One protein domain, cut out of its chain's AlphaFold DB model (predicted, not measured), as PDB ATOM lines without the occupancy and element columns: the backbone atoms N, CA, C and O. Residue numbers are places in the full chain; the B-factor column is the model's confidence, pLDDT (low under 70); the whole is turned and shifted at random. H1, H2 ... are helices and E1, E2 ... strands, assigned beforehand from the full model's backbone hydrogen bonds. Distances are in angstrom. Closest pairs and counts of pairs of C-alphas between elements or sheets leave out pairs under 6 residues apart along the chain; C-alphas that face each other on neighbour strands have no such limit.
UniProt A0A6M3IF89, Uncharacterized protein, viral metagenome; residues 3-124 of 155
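What this domain is: This is residues 3 to 124 of the 155 residues of an uncharacterized protein of viral metagenome (UniProt A0A6M3IF89). The domain has two lobes set end to end: in one, the small sheet E3 E4 E5 has the helices H1 and H2 packed on it; in the other, the helical hairpin H3 H4 packs on the strand hairpin E6 E7. The strand hairpin E1 E2 lies between the lobes, with E2 packing on H3 and running on into E3, and a long link, residues 67 to 79, leads from H2 to E6. The printed part has 122 residues, with seven named strands and four named helices in the order E1 E2 E3 E4 E5 H1 H2 E6 E7 H3 H4; all three sheets are antiparallel, and the class is mixed. It is compact, with a radius of gyration of the C-alphas of 14.4 A and spans of 45 by 34 by 21 A.

How they stand to each other: E1, residues 3 to 6, and E2, residues 10 to 14, form an antiparallel hairpin, with N 6 and O 10 2.8 A apart, within hydrogen-bond range. E2 runs on at 97 degrees into E3, residues 16 to 20. E3, E4, residues 23 to 27, and E5, residues 33 to 35, form a meander, each strand the antiparallel neighbour of the one before; N 18 and O 25 are 2.8 A apart, and N 26 and O 34 also 2.8 A. H1, residues 44 to 50, is on this sheet at a height of 8.6 A, over E4 and across the strands at 81 degrees on the local plane. H2, residues 55 to 66, is also on the sheet. H1 and H2 touch, closest at the C-alphas of Arg 44 and Leu 61, 6.6 A, and form a helical hairpin. E6, residues 80 to 83, and E7, residues 86 to 89, form another antiparallel hairpin, with N 81 and O 88 2.8 A apart. H3, residues 97 to 103, comes closest to E2 at the C-alphas of Gln 98 and Phe 12, 5.7 A. H4, residues 108 to 124, touches H3 with residues 110 to 117 alone, opposite ways at a shallow tilt of 31 degrees; their closest C-alphas, Ala 97 and Leu 114, are 6.5 A apart. H2 and H4 are apart. In H1, H2, H3 and H4 every O i to N i+4 pair is within hydrogen-bond range.

Where its parts are: E1 begins at C-alpha 3, (144.237, 185.891, 149.831). E2 is 13.2 A long, E3 14.0 A and E4 13.6 A. H2 is 16.4 A long, ending at C-alpha 66, (122.681, 199.565, 152.913). H4, 24.3 A, ends at C-alpha 124, (150.613, 188.473, 170.021).

The domain as a whole: The two C-alphas farthest apart, those of Asp 53 and Glu 84, are 45.8 A apart. The printed part has no cut, and the link from H2 to E6 is long. Mean pLDDT of the printed part is 82.9, and residues 70 to 77 and 105 to 107 are among those under 70.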
ATOM      1  N   THR A   3     144.001 185.726 148.391       82.88
ATOM      2  CA  THR A   3     144.237 185.891 149.831       82.88
ATOM      3  C   THR A   3     145.369 186.882 150.041       82.88
ATOM      4  O   THR A   3     146.438 186.737 149.452       82.88
ATOM      5  N   LEU A   4     145.144 187.890 150.880       80.62
ATOM      6  CA  LEU A   4     146.146 188.890 151.229       80.62
ATOM      7  C   LEU A   4     146.402 188.880 152.726       80.62
ATOM      8  O   LEU A   4     145.472 188.945 153.529       80.62
ATOM      9  N   TYR A   5     147.679 188.818 153.090       77.88
ATOM     10  CA  TYR A   5     148.112 188.986 154.466       77.88
ATOM     11  C   TYR A   5     148.381 190.462 154.737       77.88
ATOM     12  O   TYR A   5     149.279 191.067 154.150       77.88
ATOM     13  N   VAL A   6     147.602 191.038 155.642       78.00
ATOM     14  CA  VAL A   6     147.764 192.418 156.076       78.00
ATOM     15  C   VAL A   6     148.547 192.414 157.370       78.00
ATOM     16  O   VAL A   6     148.112 191.852 158.383       78.00
ATOM     17  N   LYS A   7     149.705 193.079 157.335       70.88
ATOM     18  CA  LYS A   7     150.523 193.312 158.521       70.88
ATOM     19  C   LYS A   7     149.634 193.868 159.632       70.88
ATOM     20  O   LYS A   7     148.886 194.816 159.411       70.88
ATOM     21  N   ASP A   8     149.707 193.238 160.799       70.00
ATOM     22  CA  ASP A   8     148.956 193.605 162.001       70.00
ATOM     23  C   ASP A   8     147.434 193.380 161.966       70.00
ATOM     24  O   ASP A   8     146.752 193.778 162.902       70.00
ATOM     25  N   LYS A   9     146.871 192.765 160.918       67.75
ATOM     26  CA  LYS A   9     145.423 192.480 160.839       67.75
ATOM     27  C   LYS A   9     145.079 191.051 160.423       67.75
ATOM     28  O   LYS A   9     143.928 190.642 160.552       67.75
ATOM     29  N   GLY A  10     146.067 190.279 159.980       72.94
ATOM     30  CA  GLY A  10     145.884 188.892 159.567       72.94
ATOM     31  C   GLY A  10     145.495 188.768 158.096       72.94
ATOM     32  O   GLY A  10     145.740 189.668 157.294       72.94
ATOM     33  N   SER A  11     144.937 187.619 157.724       79.25
ATOM     34  CA  SER A  11     144.567 187.315 156.344       79.25
ATOM     35  C   SER A  11     143.146 187.774 156.008       79.25
ATOM     36  O   SER A  11     142.206 187.585 156.780       79.25
ATOM     37  N   PHE A  12     142.995 188.334 154.812       81.31
ATOM     38  CA  PHE A  12     141.713 188.630 154.187       81.31
ATOM     39  C   PHE A  12     141.609 187.879 152.870       81.31
ATOM     40  O   PHE A  12     142.563 187.829 152.088       81.31
ATOM     41  N   ASN A  13     140.434 187.315 152.614       83.75
ATOM     42  CA  ASN A  13     140.126 186.704 151.333       83.75
ATOM     43  C   ASN A  13     139.318 187.699 150.513       83.75
ATOM     44  O   ASN A  13     138.359 188.285 151.006       83.75
ATOM     45  N   PHE A  14     139.683 187.862 149.250       87.75
ATOM     46  CA  PHE A  14     138.989 188.725 148.313       87.75
ATOM     47  C   PHE A  14     138.506 187.909 147.117       87.75
ATOM     48  O   PHE A  14     139.245 187.131 146.504       87.75
ATOM     49  N   VAL A  15     137.230 188.075 146.779       90.00
ATOM     50  CA  VAL A  15     136.628 187.512 145.567       90.00
ATOM     51  C   VAL A  15     137.204 188.225 144.351       90.00
ATOM     52  O   VAL A  15     137.632 187.574 143.399       90.00
ATOM     53  N   LYS A  16     137.247 189.557 144.430       91.44
ATOM     54  CA  LYS A  16     137.722 190.456 143.383       91.44
ATOM     55  C   LYS A  16     138.365 191.681 144.022       91.44
ATOM     56  O   LYS A  16     137.899 192.137 145.065       91.44
ATOM     57  N   THR A  17     139.430 192.186 143.418       93.12
ATOM     58  CA  THR A  17     140.169 193.365 143.876       93.12
ATOM     59  C   THR A  17     140.213 194.406 142.766       93.12
ATOM     60  O   THR A  17     140.172 194.074 141.582       93.12
ATOM     61  N   PHE A  18     140.252 195.668 143.168       93.56
ATOM     62  CA  PHE A  18     140.257 196.838 142.309       93.56
ATOM     63  C   PHE A  18     141.299 197.818 142.849       93.56
ATOM     64  O   PHE A  18     141.462 197.940 144.069       93.56
ATOM     65  N   ALA A  19     142.015 198.492 141.957       92.44
ATOM     66  CA  ALA A  19     143.080 199.411 142.328       92.44
ATOM     67  C   ALA A  19     143.084 200.633 141.406       92.44
ATOM     68  O   ALA A  19     143.057 200.481 140.187       92.44
ATOM     69  N   ASP A  20     143.161 201.819 142.007       90.75
ATOM     70  CA  ASP A  20     143.455 203.083 141.331       90.75
ATOM     71  C   ASP A  20     144.492 203.871 142.150       90.75
ATOM     72  O   ASP A  20     144.209 204.400 143.233       90.75
ATOM     73  N   GLY A  21     145.727 203.919 141.643       88.81
ATOM     74  CA  GLY A  21     146.860 204.548 142.316       88.81
ATOM     75  C   GLY A  21     147.114 203.953 143.703       88.81
ATOM     76  O   GLY A  21     147.518 202.804 143.834       88.81
ATOM     77  N   ILE A  22     146.899 204.755 144.750       86.69
ATOM     78  CA  ILE A  22     147.109 204.348 146.151       86.69
ATOM     79  C   ILE A  22     145.884 203.672 146.781       86.69
ATOM     80  O   ILE A  22     145.975 203.150 147.894       86.69
ATOM     81  N   LEU A  23     144.725 203.721 146.119       89.69
ATOM     82  CA  LEU A  23     143.478 203.187 146.653       89.69
ATOM     83  C   LEU A  23     143.248 201.785 146.113       89.69
ATOM     84  O   LEU A  23     143.130 201.572 144.910       89.69
ATOM     85  N   HIS A  24     143.192 200.826 147.026       92.62
ATOM     86  CA  HIS A  24     143.069 199.414 146.714       92.62
ATOM     87  C   HIS A  24     141.900 198.848 147.512       92.62
ATOM     88  O   HIS A  24     141.991 198.750 148.736       92.62
ATOM     89  N   ILE A  25     140.824 198.452 146.834       93.50
ATOM     90  CA  ILE A  25     139.589 197.958 147.456       93.50
ATOM     91  C   ILE A  25     139.281 196.560 146.933       93.50
ATOM     92  O   ILE A  25     139.402 196.278 145.746       93.50
ATOM     93  N   GLY A  26     138.870 195.666 147.822       91.75
ATOM     94  CA  GLY A  26     138.491 194.308 147.481       91.75
ATOM     95  C   GLY A  26     137.110 193.946 148.001       91.75
ATOM     96  O   GLY A  26     136.717 194.335 149.101       91.75
ATOM     97  N   LYS A  27     136.397 193.156 147.201       90.19
ATOM     98  CA  LYS A  27     135.147 192.491 147.563       90.19
ATOM     99  C   LYS A  27     135.453 191.240 148.380       90.19
ATOM    100  O   LYS A  27     136.219 190.393 147.919       90.19
ATOM    101  N   VAL A  28     134.838 191.089 149.547       86.12
ATOM    102  CA  VAL A  28     135.062 189.933 150.432       86.12
ATOM    103  C   VAL A  28     134.032 188.804 150.223       86.12
ATOM    104  O   VAL A  28     132.900 189.068 149.803       86.12
ATOM    105  N   PRO A  29     134.387 187.531 150.495       76.25
ATOM    106  CA  PRO A  29     133.443 186.414 150.509       76.25
ATOM    107  C   PRO A  29     132.335 186.648 151.541       76.25
ATOM    108  O   PRO A  29     132.638 186.899 152.698       76.25
ATOM    109  N   GLY A  30     131.066 186.545 151.137       69.81
ATOM    110  CA  GLY A  30     129.913 186.896 151.987       69.81
ATOM    111  C   GLY A  30     129.336 188.291 151.719       69.81
ATOM    112  O   GLY A  30     128.316 188.655 152.294       69.81
ATOM    113  N   GLY A  31     129.938 189.041 150.792       75.12
ATOM    114  CA  GLY A  31     129.483 190.370 150.401       75.12
ATOM    115  C   GLY A  31     130.142 191.476 151.223       75.12
ATOM    116  O   GLY A  31     130.535 191.290 152.370       75.12
ATOM    117  N   GLY A  32     130.275 192.648 150.608       83.38
ATOM    118  CA  GLY A  32     130.927 193.812 151.197       83.38
ATOM    119  C   GLY A  32     132.324 194.092 150.664       83.38
ATOM    120  O   GLY A  32     132.887 193.311 149.894       83.38
ATOM    121  N   TYR A  33     132.847 195.261 151.040       88.44
ATOM    122  CA  TYR A  33     134.051 195.840 150.451       88.44
ATOM    123  C   TYR A  33     134.957 196.428 151.532       88.44
ATOM    124  O   TYR A  33     134.496 197.115 152.445       88.44
ATOM    125  N   LEU A  34     136.257 196.172 151.414       88.94
ATOM    126  CA  LEU A  34     137.289 196.677 152.317       88.94
ATOM    127  C   LEU A  34     138.485 197.158 151.512       88.94
ATOM    128  O   LEU A  34     138.775 196.631 150.440       88.94
ATOM    129  N   HIS A  35     139.238 198.097 152.070       89.75
ATOM    130  CA  HIS A  35     140.586 198.356 151.589       89.75
ATOM    131  C   HIS A  35     141.443 197.100 151.748       89.75
ATOM    132  O   HIS A  35     141.312 196.381 152.740       89.75
ATOM    133  N   LEU A  36     142.382 196.874 150.830       86.25
ATOM    134  CA  LEU A  36     143.313 195.743 150.899       86.25
ATOM    135  C   LEU A  36     144.147 195.751 152.190       86.25
ATOM    136  O   LEU A  36     144.567 194.696 152.637       86.25
ATOM    137  N   GLY A  37     144.324 196.911 152.834       77.94
ATOM    138  CA  GLY A  37     144.900 197.049 154.181       77.94
ATOM    139  C   GLY A  37     143.932 196.728 155.335       77.94
ATOM    140  O   GLY A  37     144.150 197.165 156.471       77.94
ATOM    141  N   GLY A  38     142.818 196.047 155.060       74.75
ATOM    142  CA  GLY A  38     141.794 195.662 156.034       74.75
ATOM    143  C   GLY A  38     141.097 196.846 156.707       74.75
ATOM    144  O   GLY A  38     140.667 196.726 157.852       74.75
ATOM    145  N   GLN A  39     141.111 198.030 156.088       81.19
ATOM    146  CA  GLN A  39     140.377 199.207 156.574       81.19
ATOM    147  C   GLN A  39     138.985 199.238 155.929       81.19
ATOM    148  O   GLN A  39     138.854 198.840 154.768       81.19
ATOM    149  N   PRO A  40     137.950 199.720 156.632       81.62
ATOM    150  CA  PRO A  40     136.644 199.928 156.026       81.62
ATOM    151  C   PRO A  40     136.721 201.005 154.942       81.62
ATOM    152  O   PRO A  40     137.475 201.974 155.056       81.62
ATOM    153  N   VAL A  41     135.924 200.840 153.889       88.56
ATOM    154  CA  VAL A  41     135.710 201.889 152.884       88.56
ATOM    155  C   VAL A  41     135.012 203.070 153.555       88.56
ATOM    156  O   VAL A  41     133.989 202.880 154.215       88.56
ATOM    157  N   LYS A  42     135.534 204.287 153.418       85.50
ATOM    158  CA  LYS A  42     135.053 205.427 154.216       85.50
ATOM    159  C   LYS A  42     133.887 206.156 153.567       85.50
ATOM    160  O   LYS A  42     132.950 206.543 154.258       85.50
ATOM    161  N   ASN A  43     133.923 206.310 152.249       89.19
ATOM    162  CA  ASN A  43     132.934 207.065 151.485       89.19
ATOM    163  C   ASN A  43     132.625 206.376 150.143       89.19
ATOM    164  O   ASN A  43     133.299 205.436 149.725       89.19
ATOM    165  N   ARG A  44     131.572 206.844 149.463       92.56
ATOM    166  CA  ARG A  44     131.161 206.322 148.147       92.56
ATOM    167  C   ARG A  44     132.141 206.680 147.036       92.56
ATOM    168  O   ARG A  44     132.188 205.993 146.020       92.56
ATOM    169  N   GLU A  45     132.865 207.779 147.202       93.12
ATOM    170  CA  GLU A  45     133.786 208.313 146.200       93.12
ATOM    171  C   GLU A  45     134.992 207.387 146.033       93.12
ATOM    172  O   GLU A  45     135.403 207.134 144.906       93.12
ATOM    173  N   GLU A  46     135.477 206.789 147.125       93.62
ATOM    174  CA  GLU A  46     136.486 205.727 147.105       93.62
ATOM    175  C   GLU A  46     136.058 204.560 146.201       93.62
ATOM    176  O   GLU A  46     136.858 204.076 145.406       93.62
ATOM    177  N   LEU A  47     134.788 204.142 146.263       93.75
ATOM    178  CA  LEU A  47     134.267 203.065 145.414       93.75
ATOM    179  C   LEU A  47     134.187 203.484 143.948       93.75
ATOM    180  O   LEU A  47     134.660 202.747 143.092       93.75
ATOM    181  N   ARG A  48     133.627 204.666 143.662       95.19
ATOM    182  CA  ARG A  48     133.503 205.186 142.285       95.19
ATOM    183  C   ARG A  48     134.848 205.404 141.614       95.19
ATOM    184  O   ARG A  48     134.959 205.267 140.405       95.19
ATOM    185  N   ARG A  49     135.853 205.786 142.395       94.19
ATOM    186  CA  ARG A  49     137.196 206.038 141.893       94.19
ATOM    187  C   ARG A  49     137.917 204.748 141.513       94.19
ATOM    188  O   ARG A  49     138.632 204.717 140.523       94.19
ATOM    189  N   VAL A  50     137.755 203.706 142.325       95.31
ATOM    190  CA  VAL A  50     138.564 202.484 142.225       95.31
ATOM    191  C   VAL A  50     137.872 201.398 141.401       95.31
ATOM    192  O   VAL A  50     138.542 200.608 140.740       95.31
ATOM    193  N   ILE A  51     136.542 201.324 141.455       94.50
ATOM    194  CA  ILE A  51     135.756 200.282 140.791       94.50
ATOM    195  C   ILE A  51     135.234 200.839 139.462       94.50
ATOM    196  O   ILE A  51     134.482 201.814 139.488       94.50
ATOM    197  N   PRO A  52     135.587 200.227 138.314       92.94
ATOM    198  CA  PRO A  52     135.086 200.651 137.013       92.94
ATOM    199  C   PRO A  52     133.558 200.637 136.942       92.94
ATOM    200  O   PRO A  52     132.909 199.782 137.556       92.94
ATOM    201  N   ASP A  53     132.996 201.541 136.139       93.88
ATOM    202  CA  ASP A  53     131.561 201.571 135.867       93.88
ATOM    203  C   ASP A  53     131.071 200.205 135.366       93.88
ATOM    204  O   ASP A  53     131.661 199.584 134.478       93.88
ATOM    205  N   GLY A  54     129.979 199.722 135.958       93.88
ATOM    206  CA  GLY A  54     129.418 198.414 135.647       93.88
ATOM    207  C   GLY A  54     128.724 197.755 136.839       93.88
ATOM    208  O   GLY A  54     128.481 198.403 137.863       93.88
ATOM    209  N   PRO A  55     128.405 196.452 136.727       93.50
ATOM    210  CA  PRO A  55     127.688 195.710 137.763       93.50
ATOM    211  C   PRO A  55     128.398 195.721 139.122       93.50
ATOM    212  O   PRO A  55     127.741 195.848 140.153       93.50
ATOM    213  N   ASP A  56     129.732 195.650 139.123       92.75
ATOM    214  CA  ASP A  56     130.530 195.660 140.353       92.75
ATOM    215  C   ASP A  56     130.397 196.987 141.111       92.75
ATOM    216  O   ASP A  56     130.235 196.988 142.331       92.75
ATOM    217  N   LEU A  57     130.422 198.124 140.404       94.38
ATOM    218  CA  LEU A  57     130.253 199.434 141.032       94.38
ATOM    219  C   LEU A  57     128.830 199.607 141.572       94.38
ATOM    220  O   LEU A  57     128.653 200.109 142.681       94.38
ATOM    221  N   VAL A  58     127.815 199.167 140.823       93.94
ATOM    222  CA  VAL A  58     126.415 199.203 141.278       93.94
ATOM    223  C   VAL A  58     126.250 198.388 142.557       93.94
ATOM    224  O   VAL A  58     125.675 198.883 143.527       93.94
ATOM    225  N   GLU A  59     126.805 197.177 142.597       91.06
ATOM    226  CA  GLU A  59     126.790 196.325 143.785       91.06
ATOM    227  C   GLU A  59     127.532 196.978 144.959       91.06
ATOM    228  O   GLU A  59     127.026 196.991 146.080       91.06
ATOM    229  N   ALA A  60     128.713 197.551 144.717       91.44
ATOM    230  CA  ALA A  60     129.506 198.202 145.752       91.44
ATOM    231  C   ALA A  60     128.801 199.422 146.349       91.44
ATOM    232  O   ALA A  60     128.773 199.592 147.569       91.44
ATOM    233  N   LEU A  61     128.183 200.252 145.508       93.12
ATOM    234  CA  LEU A  61     127.404 201.400 145.959       93.12
ATOM    235  C   LEU A  61     126.143 200.957 146.704       93.12
ATOM    236  O   LEU A  61     125.853 201.504 147.765       93.12
ATOM    237  N   ALA A  62     125.424 199.952 146.198       89.31
ATOM    238  CA  ALA A  62     124.250 199.402 146.870       89.31
ATOM    239  C   ALA A  62     124.608 198.792 148.230       89.31
ATOM    240  O   ALA A  62     123.883 198.992 149.205       89.31
ATOM    241  N   TRP A  63     125.743 198.095 148.323       87.56
ATOM    242  CA  TRP A  63     126.285 197.653 149.600       87.56
ATOM    243  C   TRP A  63     126.545 198.852 150.508       87.56
ATOM    244  O   TRP A  63     126.026 198.870 151.618       87.56
ATOM    245  N   PHE A  64     127.281 199.866 150.045       88.56
ATOM    246  CA  PHE A  64     127.670 201.012 150.869       88.56
ATOM    247  C   PHE A  64     126.459 201.744 151.465       88.56
ATOM    248  O   PHE A  64     126.460 202.069 152.649       88.56
ATOM    249  N   GLU A  65     125.406 201.941 150.670       88.12
ATOM    250  CA  GLU A  65     124.154 202.594 151.082       88.12
ATOM    251  C   GLU A  65     123.338 201.788 152.100       88.12
ATOM    252  O   GLU A  65     122.576 202.343 152.895       88.12
ATOM    253  N   ASN A  66     123.469 200.463 152.072       82.19
ATOM    254  CA  ASN A  66     122.681 199.565 152.913       82.19
ATOM    255  C   ASN A  66     123.500 198.931 154.042       82.19
ATOM    256  O   ASN A  66     122.940 198.227 154.874       82.19
ATOM    257  N   ARG A  67     124.807 199.208 154.115       74.12
ATOM    258  CA  ARG A  67     125.737 198.555 155.045       74.12
ATOM    259  C   ARG A  67     125.398 198.787 156.519       74.12
ATOM    260  O   ARG A  67     125.651 197.908 157.325       74.12
ATOM    261  N   GLY A  68     124.813 199.943 156.845       68.19
ATOM    262  CA  GLY A  68     124.389 200.306 158.202       68.19
ATOM    263  C   GLY A  68     122.904 200.063 158.485       68.19
ATOM    264  O   GLY A  68     122.438 200.369 159.579       68.19
ATOM    265  N   LYS A  69     122.143 199.551 157.510       72.00
ATOM    266  CA  LYS A  69     120.730 199.226 157.708       72.00
ATOM    267  C   LYS A  69     120.623 197.787 158.207       72.00
ATOM    268  O   LYS A  69     121.346 196.925 157.703       72.00
ATOM    269  N   PRO A  70     119.728 197.493 159.162       56.09
ATOM    270  CA  PRO A  70     119.432 196.114 159.515       56.09
ATOM    271  C   PRO A  70     118.922 195.405 158.257       56.09
ATOM    272  O   PRO A  70     117.874 195.760 157.716       56.09
ATOM    273  N   LYS A  71     119.699 194.445 157.742       58.34
ATOM    274  CA  LYS A  71     119.240 193.592 156.648       58.34
ATOM    275  C   LYS A  71     118.069 192.745 157.161       58.34
ATOM    276  O   LYS A  71     118.189 192.169 158.245       58.34
ATOM    277  N   PRO A  72     116.975 192.612 156.398       53.56
ATOM    278  CA  PRO A  72     116.024 191.545 156.640       53.56
ATOM    279  C   PRO A  72     116.736 190.209 156.359       53.56
ATOM    280  O   PRO A  72     117.163 189.957 155.240       53.56
ATOM    281  N   GLU A  73     116.907 189.399 157.404       52.78
ATOM    282  CA  GLU A  73     117.109 187.939 157.328       52.78
ATOM    283  C   GLU A  73     118.418 187.372 156.740       52.78
ATOM    284  O   GLU A  73     118.418 186.332 156.088       52.78
ATOM    285  N   GLU A  74     119.575 187.911 157.124       50.78
ATOM    286  CA  GLU A  74     120.762 187.056 157.295       50.78
ATOM    287  C   GLU A  74     121.165 187.115 158.767       50.78
ATOM    288  O   GLU A  74     121.838 188.049 159.203       50.78
ATOM    289  N   LYS A  75     120.711 186.138 159.568       51.19
ATOM    290  CA  LYS A  75     121.250 185.959 160.922       51.19
ATOM    291  C   LYS A  75     122.780 185.907 160.798       51.19
ATOM    292  O   LYS A  75     123.267 185.109 159.991       51.19
ATOM    293  N   PRO A  76     123.545 186.716 161.557       55.78
ATOM    294  CA  PRO A  76     124.989 186.534 161.612       55.78
ATOM    295  C   PRO A  76     125.252 185.071 161.969       55.78
ATOM    296  O   PRO A  76     124.646 184.553 162.908       55.78
ATOM    297  N   LYS A  77     126.091 184.379 161.182       65.50
ATOM    298  CA  LYS A  77     126.317 182.933 161.359       65.50
ATOM    299  C   LYS A  77     126.833 182.615 162.764       65.50
ATOM    300  O   LYS A  77     126.616 181.507 163.240       65.50
ATOM    301  N   LYS A  78     127.492 183.583 163.409       74.06
ATOM    302  CA  LYS A  78     127.956 183.537 164.795       74.06
ATOM    303  C   LYS A  78     127.722 184.880 165.477       74.06
ATOM    304  O   LYS A  78     128.086 185.925 164.940       74.06
ATOM    305  N   LYS A  79     127.143 184.862 166.675       79.88
ATOM    306  CA  LYS A  79     126.955 186.067 167.488       79.88
ATOM    307  C   LYS A  79     128.282 186.463 168.135       79.88
ATOM    308  O   LYS A  79     128.967 185.616 168.702       79.88
ATOM    309  N   ILE A  80     128.639 187.745 168.055       84.06
ATOM    310  CA  ILE A  80     129.786 188.292 168.790       84.06
ATOM    311  C   ILE A  80     129.342 188.694 170.195       84.06
ATOM    312  O   ILE A  80     128.335 189.383 170.363       84.06
ATOM    313  N   VAL A  81     130.121 188.276 171.188       87.19
ATOM    314  CA  VAL A  81     129.970 188.606 172.605       87.19
ATOM    315  C   VAL A  81     131.188 189.387 173.096       87.19
ATOM    316  O   VAL A  81     132.303 189.217 172.597       87.19
ATOM    317  N   VAL A  82     130.962 190.261 174.073       88.50
ATOM    318  CA  VAL A  82     132.029 190.970 174.787       88.50
ATOM    319  C   VAL A  82     132.459 190.103 175.968       88.50
ATOM    320  O   VAL A  82     131.613 189.639 176.728       88.50
ATOM    321  N   THR A  83     133.759 189.870 176.105       87.81
ATOM    322  CA  THR A  83     134.390 189.087 177.174       87.81
ATOM    323  C   THR A  83     135.366 189.964 177.963       87.81
ATOM    324  O   THR A  83     135.693 191.074 177.545       87.81
ATOM    325  N   GLU A  84     135.892 189.461 179.084       83.25
ATOM    326  CA  GLU A  84     136.920 190.163 179.875       83.25
ATOM    327  C   GLU A  84     138.187 190.489 179.066       83.25
ATOM    328  O   GLU A  84     138.874 191.473 179.330       83.25
ATOM    329  N   THR A  85     138.490 189.676 178.052       79.56
ATOM    330  CA  THR A  85     139.681 189.802 177.200       79.56
ATOM    331  C   THR A  85     139.409 190.512 175.868       79.56
ATOM    332  O   THR A  85     140.322 190.666 175.052       79.56
ATOM    333  N   GLY A  86     138.174 190.975 175.633       88.50
ATOM    334  CA  GLY A  86     137.787 191.713 174.432       88.50
ATOM    335  C   GLY A  86     136.551 191.143 173.746       88.50
ATOM    336  O   GLY A  86     135.460 191.180 174.305       88.50
ATOM    337  N   TYR A  87     136.698 190.672 172.505       90.69
ATOM    338  CA  TYR A  87     135.587 190.155 171.703       90.69
ATOM    339  C   TYR A  87     135.783 188.676 171.356       90.69
ATOM    340  O   TYR A  87     136.884 188.233 171.029       90.69
ATOM    341  N   SER A  88     134.695 187.909 171.378       90.06
ATOM    342  CA  SER A  88     134.676 186.491 171.005       90.06
ATOM    343  C   SER A  88     133.395 186.155 170.247       90.06
ATOM    344  O   SER A  88     132.417 186.896 170.334       90.06
ATOM    345  N   PHE A  89     133.367 185.040 169.518       89.44
ATOM    346  CA  PHE A  89     132.091 184.427 169.158       89.44
ATOM    347  C   PHE A  89     131.515 183.685 170.367       89.44
ATOM    348  O   PHE A  89     132.257 183.272 171.261       89.44
ATOM    349  N   GLU A  90     130.195 183.508 170.374       84.81
ATOM    350  CA  GLU A  90     129.482 182.682 171.358       84.81
ATOM    351  C   GLU A  90     130.033 181.245 171.406       84.81
ATOM    352  O   GLU A  90     130.235 180.700 172.486       84.81
ATOM    353  N   ASP A  91     130.401 180.689 170.248       83.56
ATOM    354  CA  ASP A  91     130.938 179.325 170.121       83.56
ATOM    355  C   ASP A  91     132.475 179.238 170.232       83.56
ATOM    356  O   ASP A  91     133.057 178.187 169.957       83.56
ATOM    357  N   GLY A  92     133.168 180.337 170.554       85.31
ATOM    358  CA  GLY A  92     134.628 180.338 170.699       85.31
ATOM    359  C   GLY A  92     135.342 181.574 170.144       85.31
ATOM    360  O   GLY A  92     134.707 182.553 169.756       85.31
ATOM    361  N   PRO A  93     136.685 181.568 170.110       87.44
ATOM    362  CA  PRO A  93     137.466 182.756 169.787       87.44
ATOM    363  C   PRO A  93     137.303 183.192 168.327       87.44
ATOM    364  O   PRO A  93     137.147 182.379 167.415       87.44
ATOM    365  N   ILE A  94     137.427 184.500 168.096       87.81
ATOM    366  CA  ILE A  94     137.643 185.049 166.754       87.81
ATOM    367  C   ILE A  94     139.057 184.646 166.312       87.81
ATOM    368  O   ILE A  94     140.016 184.858 167.057       87.81
ATOM    369  N   THR A  95     139.189 184.056 165.122       84.44
ATOM    370  CA  THR A  95     140.476 183.578 164.580       84.44
ATOM    371  C   THR A  95     140.939 184.365 163.356       84.44
ATOM    372  O   THR A  95     142.120 184.311 163.012       84.44
ATOM    373  N   SER A  96     140.057 185.138 162.717       84.12
ATOM    374  CA  SER A  96     140.422 185.994 161.590       84.12
ATOM    375  C   SER A  96     139.630 187.301 161.549       84.12
ATOM    376  O   SER A  96     138.476 187.378 161.976       84.12
ATOM    377  N   ALA A  97     140.231 188.335 160.952       84.25
ATOM    378  CA  ALA A  97     139.535 189.587 160.666       84.25
ATOM    379  C   ALA A  97     138.371 189.395 159.679       84.25
ATOM    380  O   ALA A  97     137.369 190.107 159.745       84.25
ATOM    381  N   GLN A  98     138.484 188.403 158.793       80.38
ATOM    382  CA  GLN A  98     137.420 188.019 157.874       80.38
ATOM    383  C   GLN A  98     136.172 187.534 158.622       80.38
ATOM    384  O   GLN A  98     135.058 187.875 158.226       80.38
ATOM    385  N   ASP A  99     136.334 186.784 159.715       82.69
ATOM    386  CA  ASP A  99     135.193 186.303 160.495       82.69
ATOM    387  C   ASP A  99     134.410 187.458 161.117       82.69
ATOM    388  O   ASP A  99     133.185 187.400 161.169       82.69
ATOM    389  N   ILE A 100     135.090 188.529 161.535       85.44
ATOM    390  CA  ILE A 100     134.429 189.737 162.039       85.44
ATOM    391  C   ILE A 100     133.549 190.323 160.939       85.44
ATOM    392  O   ILE A 100     132.367 190.571 161.163       85.44
ATOM    393  N   VAL A 101     134.101 190.482 159.736       80.81
ATOM    394  CA  VAL A 101     133.397 191.080 158.595       80.81
ATOM    395  C   VAL A 101     132.181 190.249 158.188       80.81
ATOM    396  O   VAL A 101     131.117 190.797 157.919       80.81
ATOM    397  N   ASN A 102     132.321 188.925 158.212       78.25
ATOM    398  CA  ASN A 102     131.271 187.992 157.810       78.25
ATOM    399  C   ASN A 102     130.147 187.840 158.842       78.25
ATOM    400  O   ASN A 102     129.070 187.359 158.498       78.25
ATOM    401  N   ASN A 103     130.398 188.187 160.107       79.62
ATOM    402  CA  ASN A 103     129.466 187.956 161.215       79.62
ATOM    403  C   ASN A 103     128.992 189.245 161.896       79.62
ATOM    404  O   ASN A 103     128.278 189.188 162.894       79.62
ATOM    405  N   THR A 104     129.360 190.412 161.371       75.44
ATOM    406  CA  THR A 104     128.869 191.700 161.868       75.44
ATOM    407  C   THR A 104     128.284 192.523 160.743       75.44
ATOM    408  O   THR A 104     128.787 192.525 159.620       75.44
ATOM    409  N   ALA A 105     127.222 193.259 161.064       68.50
ATOM    410  CA  ALA A 105     126.765 194.317 160.187       68.50
ATOM    411  C   ALA A 105     127.859 195.398 160.102       68.50
ATOM    412  O   ALA A 105     128.412 195.784 161.140       68.50
ATOM    413  N   PRO A 106     128.182 195.893 158.900       63.69
ATOM    414  CA  PRO A 106     129.102 197.009 158.754       63.69
ATOM    415  C   PRO A 106     128.637 198.249 159.529       63.69
ATOM    416  O   PRO A 106     127.467 198.621 159.512       63.69
ATOM    417  N   GLY A 107     129.570 198.918 160.199       66.81
ATOM    418  CA  GLY A 107     129.293 200.089 161.031       66.81
ATOM    419  C   GLY A 107     130.233 200.163 162.228       66.81
ATOM    420  O   GLY A 107     131.166 199.368 162.334       66.81
ATOM    421  N   LEU A 108     129.959 201.084 163.157       71.81
ATOM    422  CA  LEU A 108     130.835 201.365 164.305       71.81
ATOM    423  C   LEU A 108     131.200 200.112 165.113       71.81
ATOM    424  O   LEU A 108     132.331 199.980 165.566       71.81
ATOM    425  N   MET A 109     130.273 199.160 165.265       81.00
ATOM    426  CA  MET A 109     130.562 197.909 165.969       81.00
ATOM    427  C   MET A 109     131.607 197.063 165.232       81.00
ATOM    428  O   MET A 109     132.579 196.633 165.847       81.00
ATOM    429  N   GLN A 110     131.453 196.863 163.920       82.00
ATOM    430  CA  GLN A 110     132.438 196.145 163.108       82.00
ATOM    431  C   GLN A 110     133.797 196.859 163.117       82.00
ATOM    432  O   GLN A 110     134.830 196.204 163.244       82.00
ATOM    433  N   GLU A 111     133.804 198.191 163.034       80.44
ATOM    434  CA  GLU A 111     135.028 199.000 163.072       80.44
ATOM    435  C   GLU A 111     135.761 198.873 164.409       80.44
ATOM    436  O   GLU A 111     136.972 198.647 164.428       80.44
ATOM    437  N   ASN A 112     135.028 198.930 165.522       84.50
ATOM    438  CA  ASN A 112     135.588 198.762 166.860       84.50
ATOM    439  C   ASN A 112     136.203 197.368 167.043       84.50
ATOM    440  O   ASN A 112     137.321 197.246 167.546       84.50
ATOM    441  N   ILE A 113     135.513 196.318 166.586       88.00
ATOM    442  CA  ILE A 113     135.996 194.936 166.716       88.00
ATOM    443  C   ILE A 113     137.210 194.697 165.804       88.00
ATOM    444  O   ILE A 113     138.180 194.077 166.234       88.00
ATOM    445  N   LEU A 114     137.215 195.230 164.576       85.81
ATOM    446  CA  LEU A 114     138.385 195.183 163.687       85.81
ATOM    447  C   LEU A 114     139.577 195.969 164.257       85.81
ATOM    448  O   LEU A 114     140.724 195.538 164.112       85.81
ATOM    449  N   GLY A 115     139.321 197.101 164.916       85.25
ATOM    450  CA  GLY A 115     140.334 197.881 165.622       85.25
ATOM    451  C   GLY A 115     140.966 197.097 166.774       85.25
ATOM    452  O   GLY A 115     142.192 196.981 166.839       85.25
ATOM    453  N   TRP A 116     140.137 196.491 167.629       90.12
ATOM    454  CA  TRP A 116     140.592 195.595 168.695       90.12
ATOM    455  C   TRP A 116     141.374 194.399 168.145       90.12
ATOM    456  O   TRP A 116     142.446 194.082 168.657       90.12
ATOM    457  N   TRP A 117     140.892 193.770 167.071       89.12
ATOM    458  CA  TRP A 117     141.571 192.642 166.436       89.12
ATOM    459  C   TRP A 117     142.982 193.016 165.984       89.12
ATOM    460  O   TRP A 117     143.942 192.302 166.268       89.12
ATOM    461  N   GLY A 118     143.123 194.179 165.342       85.50
ATOM    462  CA  GLY A 118     144.430 194.676 164.932       85.50
ATOM    463  C   GLY A 118     145.374 194.933 166.112       85.50
ATOM    464  O   GLY A 118     146.574 194.687 166.016       85.50
ATOM    465  N   PHE A 119     144.848 195.389 167.253       85.38
ATOM    466  CA  PHE A 119     145.634 195.524 168.482       85.38
ATOM    467  C   PHE A 119     146.061 194.160 169.044       85.38
ATOM    468  O   PHE A 119     147.242 193.967 169.336       85.38
ATOM    469  N   LYS A 120     145.135 193.198 169.125       86.12
ATOM    470  CA  LYS A 120     145.398 191.836 169.606       86.12
ATOM    471  C   LYS A 120     146.504 191.154 168.795       86.12
ATOM    472  O   LYS A 120     147.475 190.677 169.375       86.12
ATOM    473  N   VAL A 121     146.408 191.183 167.462       84.50
ATOM    474  CA  VAL A 121     147.419 190.591 166.567       84.50
ATOM    475  C   VAL A 121     148.795 191.234 166.777       84.50
ATOM    476  O   VAL A 121     149.805 190.533 166.805       84.50
ATOM    477  N   LYS A 122     148.863 192.560 166.967       83.75
ATOM    478  CA  LYS A 122     150.131 193.252 167.267       83.75
ATOM    479  C   LYS A 122     150.743 192.797 168.586       83.75
ATOM    480  O   LYS A 122     151.958 192.610 168.651       83.75
ATOM    481  N   GLU A 123     149.940 192.665 169.635       85.00
ATOM    482  CA  GLU A 123     150.424 192.213 170.941       85.00
ATOM    483  C   GLU A 123     150.921 190.764 170.880       85.00
ATOM    484  O   GLU A 123     152.038 190.492 171.319       85.00
ATOM    485  N   GLU A 124     150.181 189.862 170.230       84.94
ATOM    486  CA  GLU A 124     150.613 188.473 170.021       84.94
ATOM    487  C   GLU A 124     151.941 188.397 169.255       84.94
ATOM    488  O   GLU A 124     152.857 187.682 169.662       84.94
TER     489      GLU A 124